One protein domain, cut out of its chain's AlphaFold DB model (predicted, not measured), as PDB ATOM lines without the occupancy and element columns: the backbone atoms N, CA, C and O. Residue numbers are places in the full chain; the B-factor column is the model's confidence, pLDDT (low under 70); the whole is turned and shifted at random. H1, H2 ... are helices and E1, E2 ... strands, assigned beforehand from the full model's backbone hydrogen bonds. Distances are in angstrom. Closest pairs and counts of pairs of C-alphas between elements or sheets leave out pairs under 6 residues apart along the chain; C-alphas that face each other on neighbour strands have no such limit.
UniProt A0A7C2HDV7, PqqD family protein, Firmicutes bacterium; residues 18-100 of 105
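What this domain is: This is residues 18 to 100 of the 105 residues of the protein "PqqD family protein" of Firmicutes bacterium (UniProt A0A7C2HDV7). Look first for the long two-stranded hairpin E1 and E2, which reaches away from a small head of three crossed helices, H2, H3 and H4, with H2 in the middle and a second hairpin, E3 and E4, packed on H2 and H4. Before E1 comes H1, an arm that makes much of the length; its residues 18 to 25 stick out free. The printed part has 83 residues, with four named helices and four named strands in the order H1, E1, E2, H2, H3, H4, E3, E4; each sheet has two antiparallel strands, in the orders E1 - E2 and E3 - E4, and the class is mixed, helices and strands. The whole is compact by its radius of gyration of the C-alphas, 13.5 A, yet elongated in outline, spanning 45 by 29 by 17 A.

Where its parts are: Find C-alpha 34 at (106.422, 136.709, 139.425); from there E1, residues 34 to 38, runs 13.0 A, and E2, residues 43 to 47, returns over 13.0 A. Before them H1, residues 18 to 30, begins at C-alpha 18 at (82.548, 132.788, 154.205) and is 18.1 A long. After them come H2, residues 50 to 57, 10.4 A; H3, residues 63 to 70, 10.3 A; and H4, residues 74 to 86, 18.4 A. E3, residues 90 to 93, is 9.4 A long, and E4, residues 96 to 99, 10.2 A, ends with C-alpha 99 at (116.445, 132.322, 144.059).

How they stand to each other: In the hairpin E1 and E2, at 162 degrees, look for N 36 and O 45, 2.9 A apart and within hydrogen-bond range. The closest C-alphas of E1 and H2, Val 34 and Ala 52, are 5.8 A apart. H2 touches H3, about perpendicular at 77 degrees, closest at C-alphas 57 and 66, 5.5 A. H2 touches H4 at 86 degrees, about perpendicular, closest at C-alphas 51 and 80, 6.2 A. H3 touches H4 at 79 degrees, about perpendicular, closest at C-alphas 67 and 74, 5.1 A. In the hairpin E3 and E4, at 145 degrees, N 98 and O 91 are 2.8 A apart, within hydrogen-bond range. The closest C-alphas of H4 and E3, Glu 85 and Ala 91, are 5.6 A apart; those of H2 and E4, Trp 55 and Gln 99, 6.8 A. H1 and H2 are close but not clearly touching, with C-alphas 29 and 50 the closest at 7.4 A. Among the pairs that are apart are E1 and H4, and E2 and E3. Every O i to N i+4 pair is within hydrogen-bond range in H1, H2 and H3; in H4 8 of 9 are.

The domain as a whole: The two C-alphas farthest apart, those of Arg 18 and Glu 40, are 46.8 A from each other. Without residues 18 to 25, the body of 75 residues spans 34 by 33 by 16 A. The printed part has no cut, and the links between its named elements are tight. Look for low pLDDT, under 70, at residues 18 to 32 and 39 to 42; the mean of the printed part is 80.8.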
ATOM      1  N   ARG A  18      82.071 134.048 154.821       45.91
ATOM      2  CA  ARG A  18      82.548 132.788 154.205       45.91
ATOM      3  C   ARG A  18      82.823 132.936 152.714       45.91
ATOM      4  O   ARG A  18      83.748 132.313 152.202       45.91
ATOM      5  N   LEU A  19      82.023 133.755 152.038       37.81
ATOM      6  CA  LEU A  19      82.218 134.079 150.632       37.81
ATOM      7  C   LEU A  19      83.439 134.995 150.466       37.81
ATOM      8  O   LEU A  19      84.301 134.686 149.654       37.81
ATOM      9  N   ALA A  20      83.585 136.031 151.304       37.12
ATOM     10  CA  ALA A  20      84.779 136.879 151.323       37.12
ATOM     11  C   ALA A  20      86.052 136.101 151.690       37.12
ATOM     12  O   ALA A  20      87.077 136.306 151.060       37.12
ATOM     13  N   ALA A  21      85.996 135.157 152.635       41.09
ATOM     14  CA  ALA A  21      87.133 134.296 152.964       41.09
ATOM     15  C   ALA A  21      87.490 133.341 151.815       41.09
ATOM     16  O   ALA A  21      88.670 133.124 151.548       41.09
ATOM     17  N   ARG A  22      86.492 132.799 151.103       41.28
ATOM     18  CA  ARG A  22      86.727 132.016 149.881       41.28
ATOM     19  C   ARG A  22      87.367 132.871 148.799       41.28
ATOM     20  O   ARG A  22      88.422 132.487 148.323       41.28
ATOM     21  N   PHE A  23      86.819 134.049 148.502       41.59
ATOM     22  CA  PHE A  23      87.400 134.976 147.531       41.59
ATOM     23  C   PHE A  23      88.773 135.499 147.947       41.59
ATOM     24  O   PHE A  23      89.616 135.646 147.082       41.59
ATOM     25  N   ALA A  24      89.046 135.724 149.231       43.06
ATOM     26  CA  ALA A  24      90.376 136.084 149.723       43.06
ATOM     27  C   ALA A  24      91.358 134.910 149.601       43.06
ATOM     28  O   ALA A  24      92.518 135.117 149.274       43.06
ATOM     29  N   THR A  25      90.895 133.672 149.799       47.47
ATOM     30  CA  THR A  25      91.697 132.459 149.575       47.47
ATOM     31  C   THR A  25      91.944 132.223 148.083       47.47
ATOM     32  O   THR A  25      93.033 131.810 147.702       47.47
ATOM     33  N   GLU A  26      90.958 132.495 147.227       38.66
ATOM     34  CA  GLU A  26      91.080 132.454 145.768       38.66
ATOM     35  C   GLU A  26      92.012 133.574 145.282       38.66
ATOM     36  O   GLU A  26      92.977 133.307 144.584       38.66
ATOM     37  N   ALA A  27      91.809 134.814 145.725       40.50
ATOM     38  CA  ALA A  27      92.655 135.959 145.406       40.50
ATOM     39  C   ALA A  27      94.088 135.763 145.912       40.50
ATOM     40  O   ALA A  27      95.016 136.049 145.175       40.50
ATOM     41  N   ALA A  28      94.302 135.175 147.092       48.81
ATOM     42  CA  ALA A  28      95.635 134.789 147.564       48.81
ATOM     43  C   ALA A  28      96.266 133.652 146.733       48.81
ATOM     44  O   ALA A  28      97.485 133.525 146.699       48.81
ATOM     45  N   ARG A  29      95.464 132.835 146.030       45.78
ATOM     46  CA  ARG A  29      95.972 131.892 145.014       45.78
ATOM     47  C   ARG A  29      96.336 132.582 143.695       45.78
ATOM     48  O   ARG A  29      97.110 131.998 142.940       45.78
ATOM     49  N   PHE A  30      95.785 133.764 143.415       44.88
ATOM     50  CA  PHE A  30      95.956 134.500 142.155       44.88
ATOM     51  C   PHE A  30      96.843 135.753 142.260       44.88
ATOM     52  O   PHE A  30      97.295 136.251 141.236       44.88
ATOM     53  N   ALA A  31      97.136 136.261 143.455       52.84
ATOM     54  CA  ALA A  31      97.871 137.506 143.647       52.84
ATOM     55  C   ALA A  31      99.327 137.228 144.020       52.84
ATOM     56  O   ALA A  31      99.716 137.309 145.182       52.84
ATOM     57  N   THR A  32     100.110 136.827 143.028       64.81
ATOM     58  CA  THR A  32     101.517 137.215 142.838       64.81
ATOM     59  C   THR A  32     101.974 136.485 141.586       64.81
ATOM     60  O   THR A  32     102.374 135.323 141.630       64.81
ATOM     61  N   GLU A  33     101.819 137.132 140.435       76.06
ATOM     62  CA  GLU A  33     102.612 136.733 139.279       76.06
ATOM     63  C   GLU A  33     104.030 137.242 139.517       76.06
ATOM     64  O   GLU A  33     104.228 138.401 139.874       76.06
ATOM     65  N   VAL A  34     105.006 136.353 139.383       78.56
ATOM     66  CA  VAL A  34     106.422 136.709 139.425       78.56
ATOM     67  C   VAL A  34     106.950 136.531 138.015       78.56
ATOM     68  O   VAL A  34     106.885 135.433 137.462       78.56
ATOM     69  N   VAL A  35     107.460 137.612 137.436       79.44
ATOM     70  CA  VAL A  35     108.114 137.588 136.130       79.44
ATOM     71  C   VAL A  35     109.614 137.664 136.369       79.44
ATOM     72  O   VAL A  35     110.096 138.601 136.996       79.44
ATOM     73  N   LEU A  36     110.338 136.655 135.897       80.19
ATOM     74  CA  LEU A  36     111.795 136.600 135.946       80.19
ATOM     75  C   LEU A  36     112.326 136.822 134.535       80.19
ATOM     76  O   LEU A  36     111.847 136.176 133.599       80.19
ATOM     77  N   PHE A  37     113.307 137.706 134.380       72.44
ATOM     78  CA  PHE A  37     113.915 138.002 133.087       72.44
ATOM     79  C   PHE A  37     115.383 137.607 133.086       72.44
ATOM     80  O   PHE A  37     116.173 138.309 133.692       72.44
ATOM     81  N   ASP A  38     115.758 136.539 132.386       70.62
ATOM     82  CA  ASP A  38     117.155 136.144 132.190       70.62
ATOM     83  C   ASP A  38     117.807 137.003 131.082       70.62
ATOM     84  O   ASP A  38     117.444 136.838 129.911       70.62
ATOM     85  N   PRO A  39     118.743 137.920 131.410       57.88
ATOM     86  CA  PRO A  39     119.358 138.823 130.441       57.88
ATOM     87  C   PRO A  39     120.379 138.137 129.530       57.88
ATOM     88  O   PRO A  39     120.626 138.647 128.440       57.88
ATOM     89  N   GLU A  40     120.963 137.014 129.951       66.31
ATOM     90  CA  GLU A  40     121.985 136.307 129.171       66.31
ATOM     91  C   GLU A  40     121.332 135.565 127.998       66.31
ATOM     92  O   GLU A  40     121.809 135.621 126.866       66.31
ATOM     93  N   ASP A  41     120.182 134.939 128.260       65.81
ATOM     94  CA  ASP A  41     119.429 134.174 127.265       65.81
ATOM     95  C   ASP A  41     118.245 134.956 126.654       65.81
ATOM     96  O   ASP A  41     117.576 134.456 125.742       65.81
ATOM     97  N   GLY A  42     117.939 136.156 127.163       67.25
ATOM     98  CA  GLY A  42     116.782 136.963 126.760       67.25
ATOM     99  C   GLY A  42     115.435 136.286 127.047       67.25
ATOM    100  O   GLY A  42     114.479 136.449 126.284       67.25
ATOM    101  N   ARG A  43     115.355 135.470 128.105       71.19
ATOM    102  CA  ARG A  43     114.190 134.622 128.408       71.19
ATOM    103  C   ARG A  43     113.323 135.210 129.510       71.19
ATOM    104  O   ARG A  43     113.823 135.726 130.500       71.19
ATOM    105  N   LEU A  44     112.009 135.047 129.368       78.50
ATOM    106  CA  LEU A  44     111.028 135.392 130.394       78.50
ATOM    107  C   LEU A  44     110.433 134.123 131.002       78.50
ATOM    108  O   LEU A  44     109.942 133.251 130.282       78.50
ATOM    109  N   VAL A  45     110.434 134.045 132.330       81.62
ATOM    110  CA  VAL A  45     109.769 132.986 133.092       81.62
ATOM    111  C   VAL A  45     108.664 133.618 133.923       81.62
ATOM    112  O   VAL A  45     108.927 134.389 134.840       81.62
ATOM    113  N   VAL A  46     107.418 133.275 133.604       85.38
ATOM    114  CA  VAL A  46     106.243 133.731 134.355       85.38
ATOM    115  C   VAL A  46     105.830 132.639 135.331       85.38
ATOM    116  O   VAL A  46     105.494 131.520 134.937       85.38
ATOM    117  N   LEU A  47     105.858 132.963 136.618       87.06
ATOM    118  CA  LEU A  47     105.430 132.091 137.700       87.06
ATOM    119  C   LEU A  47     104.105 132.593 138.255       87.06
ATOM    120  O   LEU A  47     103.957 133.776 138.546       87.06
ATOM    121  N   SER A  48     103.163 131.683 138.473       86.56
ATOM    122  CA  SER A  48     101.873 132.004 139.079       86.56
ATOM    123  C   SER A  48     101.471 130.974 140.133       86.56
ATOM    124  O   SER A  48     101.984 129.845 140.190       86.56
ATOM    125  N   GLY A  49     100.568 131.390 141.022       88.81
ATOM    126  CA  GLY A  49     100.026 130.567 142.098       88.81
ATOM    127  C   GLY A  49     101.113 129.872 142.918       88.81
ATOM    128  O   GLY A  49     102.027 130.498 143.444       88.81
ATOM    129  N   ALA A  50     101.041 128.540 143.005       91.88
ATOM    130  CA  ALA A  50     101.955 127.758 143.838       91.88
ATOM    131  C   ALA A  50     103.435 127.875 143.426       91.88
ATOM    132  O   ALA A  50     104.298 127.697 144.281       91.88
ATOM    133  N   ALA A  51     103.742 128.138 142.151       91.94
ATOM    134  CA  ALA A  51     105.123 128.305 141.703       91.94
ATOM    135  C   ALA A  51     105.712 129.627 142.206       91.94
ATOM    136  O   ALA A  51     106.811 129.622 142.754       91.94
ATOM    137  N   ALA A  52     104.942 130.714 142.107       89.56
ATOM    138  CA  ALA A  52     105.311 132.013 142.655       89.56
ATOM    139  C   ALA A  52     105.488 131.939 144.177       89.56
ATOM    140  O   ALA A  52     106.546 132.290 144.683       89.56
ATOM    141  N   SER A  53     104.526 131.357 144.905       90.94
ATOM    142  CA  SER A  53     104.638 131.216 146.366       90.94
ATOM    143  C   SER A  53     105.854 130.390 146.797       90.94
ATOM    144  O   SER A  53     106.501 130.712 147.790       90.94
ATOM    145  N   VAL A  54     106.176 129.315 146.064       93.69
ATOM    146  CA  VAL A  54     107.366 128.495 146.341       93.69
ATOM    147  C   VAL A  54     108.642 129.267 146.044       93.69
ATOM    148  O   VAL A  54     109.545 129.229 146.874       93.69
ATOM    149  N   TRP A  55     108.712 129.968 144.912       92.25
ATOM    150  CA  TRP A  55     109.863 130.794 144.556       92.25
ATOM    151  C   TRP A  55     110.096 131.886 145.607       92.25
ATOM    152  O   TRP A  55     111.184 131.957 146.169       92.25
ATOM    153  N   THR A  56     109.065 132.641 145.996       89.62
ATOM    154  CA  THR A  56     109.146 133.669 147.051       89.62
ATOM    155  C   THR A  56     109.610 133.100 148.394       89.62
ATOM    156  O   THR A  56     110.351 133.749 149.126       89.62
ATOM    157  N   ALA A  57     109.191 131.881 148.736       92.12
ATOM    158  CA  ALA A  57     109.495 131.271 150.025       92.12
ATOM    159  C   ALA A  57     110.825 130.503 150.071       92.12
ATOM    160  O   ALA A  57     111.187 130.047 151.157       92.12
ATOM    161  N   CYS A  58     111.516 130.288 148.944       92.69
ATOM    162  CA  CYS A  58     112.612 129.319 148.897       92.69
ATOM    163  C   CYS A  58     113.967 129.824 149.377       92.69
ATOM    164  O   CYS A  58     114.789 128.983 149.716       92.69
ATOM    165  N   ASP A  59     114.199 131.135 149.424       91.75
ATOM    166  CA  ASP A  59     115.540 131.699 149.597       91.75
ATOM    167  C   ASP A  59     116.241 131.257 150.898       91.75
ATOM    168  O   ASP A  59     115.795 131.553 152.008       91.75
ATOM    169  N   GLY A  60     117.320 130.486 150.740       92.56
ATOM    170  CA  GLY A  60     118.107 129.879 151.813       92.56
ATOM    171  C   GLY A  60     117.441 128.698 152.529       92.56
ATOM    172  O   GLY A  60     118.018 128.166 153.475       92.56
ATOM    173  N   ARG A  61     116.244 128.264 152.113       96.19
ATOM    174  CA  ARG A  61     115.414 127.314 152.875       96.19
ATOM    175  C   ARG A  61     115.430 125.902 152.316       96.19
ATOM    176  O   ARG A  61     115.472 125.680 151.102       96.19
ATOM    177  N   ALA A  62     115.313 124.922 153.209       97.00
ATOM    178  CA  ALA A  62     115.099 123.530 152.835       97.00
ATOM    179  C   ALA A  62     113.647 123.291 152.375       97.00
ATOM    180  O   ALA A  62     112.716 124.003 152.743       97.00
ATOM    181  N   ALA A  63     113.415 122.253 151.566       96.25
ATOM    182  CA  ALA A  63     112.108 122.030 150.931       96.25
ATOM    183  C   ALA A  63     110.931 121.847 151.918       96.25
ATOM    184  O   ALA A  63     109.785 122.103 151.556       96.25
ATOM    185  N   ASP A  64     111.178 121.370 153.138       97.31
ATOM    186  CA  ASP A  64     110.169 121.239 154.196       97.31
ATOM    187  C   ASP A  64     109.829 122.587 154.859       97.31
ATOM    188  O   ASP A  64     108.674 122.826 155.210       97.31
ATOM    189  N   GLU A  65     110.802 123.487 154.987       97.19
ATOM    190  CA  GLU A  65     110.603 124.860 155.457       97.19
ATOM    191  C   GLU A  65     109.820 125.672 154.428       97.19
ATOM    192  O   GLU A  65     108.857 126.356 154.775       97.19
ATOM    193  N   VAL A  66     110.161 125.519 153.145       96.00
ATOM    194  CA  VAL A  66     109.403 126.105 152.029       96.00
ATOM    195  C   VAL A  66     107.966 125.594 152.021       96.00
ATOM    196  O   VAL A  66     107.033 126.367 151.832       96.00
ATOM    197  N   ALA A  67     107.758 124.300 152.279       95.62
ATOM    198  CA  ALA A  67     106.425 123.711 152.368       95.62
ATOM    199  C   ALA A  67     105.583 124.297 153.501       95.62
ATOM    200  O   ALA A  67     104.411 124.612 153.281       95.62
ATOM    201  N   ARG A  68     106.187 124.510 154.675       94.94
ATOM    202  CA  ARG A  68     105.535 125.197 155.797       94.94
ATOM    203  C   ARG A  68     105.195 126.647 155.448       94.94
ATOM    204  O   ARG A  68     104.060 127.056 155.661       94.94
ATOM    205  N   ALA A  69     106.135 127.388 154.866       89.75
ATOM    206  CA  ALA A  69     105.947 128.794 154.510       89.75
ATOM    207  C   ALA A  69     104.898 129.005 153.405       89.75
ATOM    208  O   ALA A  69     104.099 129.930 153.487       89.75
ATOM    209  N   ALA A  70     104.866 128.132 152.395       88.25
ATOM    210  CA  ALA A  70     103.919 128.214 151.284       88.25
ATOM    211  C   ALA A  70     102.551 127.572 151.591       88.25
ATOM    212  O   ALA A  70     101.653 127.625 150.753       88.25
ATOM    213  N   GLY A  71     102.384 126.910 152.745       90.88
ATOM    214  CA  GLY A  71     101.154 126.176 153.071       90.88
ATOM    215  C   GLY A  71     100.878 125.000 152.123       90.88
ATOM    216  O   GLY A  71      99.724 124.689 151.823       90.88
ATOM    217  N   LEU A  72     101.929 124.352 151.609       92.88
ATOM    218  CA  LEU A  72     101.848 123.276 150.618       92.88
ATOM    219  C   LEU A  72     102.428 121.965 151.160       92.88
ATOM    220  O   LEU A  72     103.244 121.935 152.072       92.88
ATOM    221  N   GLY A  73     102.063 120.839 150.543       95.94
ATOM    222  CA  GLY A  73     102.690 119.552 150.856       95.94
ATOM    223  C   GLY A  73     104.129 119.458 150.330       95.94
ATOM    224  O   GLY A  73     104.388 119.760 149.163       95.94
ATOM    225  N   VAL A  74     105.058 118.927 151.135       97.25
ATOM    226  CA  VAL A  74     106.495 118.824 150.791       97.25
ATOM    227  C   VAL A  74     106.773 118.078 149.477       97.25
ATOM    228  O   VAL A  74     107.671 118.449 148.726       97.25
ATOM    229  N   ARG A  75     105.977 117.055 149.130       97.50
ATOM    230  CA  ARG A  75     106.108 116.341 147.842       97.50
ATOM    231  C   ARG A  75     105.799 117.243 146.646       97.50
ATOM    232  O   ARG A  75     106.454 117.125 145.612       97.50
ATOM    233  N   ARG A  76     104.805 118.128 146.787       97.06
ATOM    234  CA  ARG A  76     104.432 119.111 145.764       97.06
ATOM    235  C   ARG A  76     105.523 120.169 145.637       97.06
ATOM    236  O   ARG A  76     105.967 120.432 144.528       97.06
ATOM    237  N   VAL A  77     106.022 120.676 146.760       97.19
ATOM    238  CA  VAL A  77     107.116 121.659 146.796       97.19
ATOM    239  C   VAL A  77     108.392 121.115 146.161       97.19
ATOM    240  O   VAL A  77     108.951 121.759 145.286       97.19
ATOM    241  N   ARG A  78     108.804 119.883 146.481       97.38
ATOM    242  CA  ARG A  78     109.958 119.234 145.827       97.38
ATOM    243  C   ARG A  78     109.791 119.055 144.318       97.38
ATOM    244  O   ARG A  78     110.782 118.905 143.611       97.38
ATOM    245  N   ARG A  79     108.559 118.961 143.812       98.06
ATOM    246  CA  ARG A  79     108.302 118.928 142.366       98.06
ATOM    247  C   ARG A  79     108.489 120.323 141.778       98.06
ATOM    248  O   ARG A  79     109.325 120.471 140.904       98.06
ATOM    249  N   ILE A  80     107.818 121.316 142.359       96.62
ATOM    250  CA  ILE A  80     107.893 122.715 141.924       96.62
ATOM    251  C   ILE A  80     109.340 123.225 141.941       96.62
ATOM    252  O   ILE A  80     109.781 123.778 140.949       96.62
ATOM    253  N   LEU A  81     110.112 122.982 143.005       96.44
ATOM    254  CA  LEU A  81     111.516 123.411 143.088       96.44
ATOM    255  C   LEU A  81     112.392 122.799 141.987       96.44
ATOM    256  O   LEU A  81     113.226 123.495 141.427       96.44
ATOM    257  N   ARG A  82     112.167 121.530 141.622       96.56
ATOM    258  CA  ARG A  82     112.874 120.899 140.494       96.56
ATOM    259  C   ARG A  82     112.471 121.497 139.149       96.56
ATOM    260  O   ARG A  82     113.300 121.587 138.254       96.56
ATOM    261  N   ASP A  83     111.206 121.872 138.993       94.94
ATOM    262  CA  ASP A  83     110.732 122.513 137.767       94.94
ATOM    263  C   ASP A  83     111.286 123.946 137.654       94.94
ATOM    264  O   ASP A  83     111.762 124.329 136.590       94.94
ATOM    265  N   LEU A  84     111.337 124.691 138.765       92.56
ATOM    266  CA  LEU A  84     111.982 126.006 138.850       92.56
ATOM    267  C   LEU A  84     113.495 125.929 138.595       92.56
ATOM    268  O   LEU A  84     114.041 126.799 137.928       92.56
ATOM    269  N   GLU A  85     114.168 124.887 139.085       93.19
ATOM    270  CA  GLU A  85     115.600 124.656 138.847       93.19
ATOM    271  C   GLU A  85     115.893 124.430 137.364       93.19
ATOM    272  O   GLU A  85     116.805 125.035 136.806       93.19
ATOM    273  N   ARG A  86     115.075 123.608 136.694       90.94
ATOM    274  CA  ARG A  86     115.171 123.395 135.241       90.94
ATOM    275  C   ARG A  86     114.895 124.662 134.443       90.94
ATOM    276  O   ARG A  86     115.475 124.833 133.378       90.94
ATOM    277  N   ALA A  87     114.008 125.516 134.945       86.44
ATOM    278  CA  ALA A  87     113.716 126.817 134.359       86.44
ATOM    279  C   ALA A  87     114.779 127.881 134.693       86.44
ATOM    280  O   ALA A  87     114.631 129.021 134.269       86.44
ATOM    281  N   GLY A  88     115.815 127.544 135.471       87.06
ATOM    282  CA  GLY A  88     116.867 128.477 135.880       87.06
ATOM    283  C   GLY A  88     116.452 129.485 136.958       87.06
ATOM    284  O   GLY A  88     117.278 130.285 137.376       87.06
ATOM    285  N   ALA A  89     115.213 129.422 137.457       88.00
ATOM    286  CA  ALA A  89     114.636 130.381 138.405       88.00
ATOM    287  C   ALA A  89     115.159 130.223 139.844       88.00
ATOM    288  O   ALA A  89     115.094 131.150 140.656       88.00
ATOM    289  N   VAL A  90     115.650 129.031 140.184       92.31
ATOM    290  CA  VAL A  90     116.281 128.725 141.473       92.31
ATOM    291  C   VAL A  90     117.491 127.828 141.253       92.31
ATOM    292  O   VAL A  90     117.595 127.142 140.239       92.31
ATOM    293  N   ALA A  91     118.385 127.786 142.229       93.06
ATOM    294  CA  ALA A  91     119.470 126.819 142.285       93.06
ATOM    295  C   ALA A  91     119.511 126.159 143.660       93.06
ATOM    296  O   ALA A  91     119.106 126.745 144.666       93.06
ATOM    297  N   ARG A  92     120.017 124.930 143.709       92.88
ATOM    298  CA  ARG A  92     120.295 124.264 144.975       92.88
ATOM    299  C   ARG A  92     121.635 124.736 145.540       92.88
ATOM    300  O   ARG A  92     122.652 124.649 144.859       92.88
ATOM    301  N   GLU A  93     121.643 125.177 146.794       90.31
ATOM    302  CA  GLU A  93     122.848 125.606 147.510       90.31
ATOM    303  C   GLU A  93     122.941 124.839 148.837       90.31
ATOM    304  O   GLU A  93     122.196 125.076 149.790       90.31
ATOM    305  N   GLY A  94     123.810 123.824 148.869       89.38
ATOM    306  CA  GLY A  94     123.888 122.882 149.984       89.38
ATOM    307  C   GLY A  94     122.554 122.165 150.240       89.38
ATOM    308  O   GLY A  94     122.033 121.433 149.388       89.38
ATOM    309  N   ALA A  95     122.007 122.353 151.442       87.38
ATOM    310  CA  ALA A  95     120.712 121.795 151.839       87.38
ATOM    311  C   ALA A  95     119.511 122.664 151.413       87.38
ATOM    312  O   ALA A  95     118.379 122.170 151.422       87.38
ATOM    313  N   GLY A  96     119.752 123.923 151.043       93.62
ATOM    314  CA  GLY A  96     118.726 124.910 150.735       93.62
ATOM    315  C   GLY A  96     118.540 125.160 149.242       93.62
ATOM    316  O   GLY A  96     119.241 124.615 148.384       93.62
ATOM    317  N   TRP A  97     117.562 126.005 148.951       94.94
ATOM    318  CA  TRP A  97     117.289 126.536 147.622       94.94
ATOM    319  C   TRP A  97     117.549 128.032 147.628       94.94
ATOM    320  O   TRP A  97     117.304 128.701 148.623       94.94
ATOM    321  N   ARG A  98     118.050 128.569 146.527       93.12
ATOM    322  CA  ARG A  98     118.299 129.997 146.381       93.12
ATOM    323  C   ARG A  98     117.619 130.499 145.133       93.12
ATOM    324  O   ARG A  98     117.673 129.834 144.098       93.12
ATOM    325  N   GLN A  99     116.979 131.654 145.235       90.06
ATOM    326  CA  GLN A  99     116.445 132.322 144.059       90.06
ATOM    327  C   GLN A  99     117.612 132.701 143.151       90.06
ATOM    328  O   GLN A  99     118.608 133.271 143.599       90.06
ATOM    329  N   ARG A 100     117.497 132.383 141.865       81.44
ATOM    330  CA  ARG A 100     118.335 133.009 140.852       81.44
ATOM    331  C   ARG A 100     117.556 134.209 140.351       81.44
ATOM    332  O   ARG A 100     116.622 134.078 139.568       81.44
TER     333      ARG A 100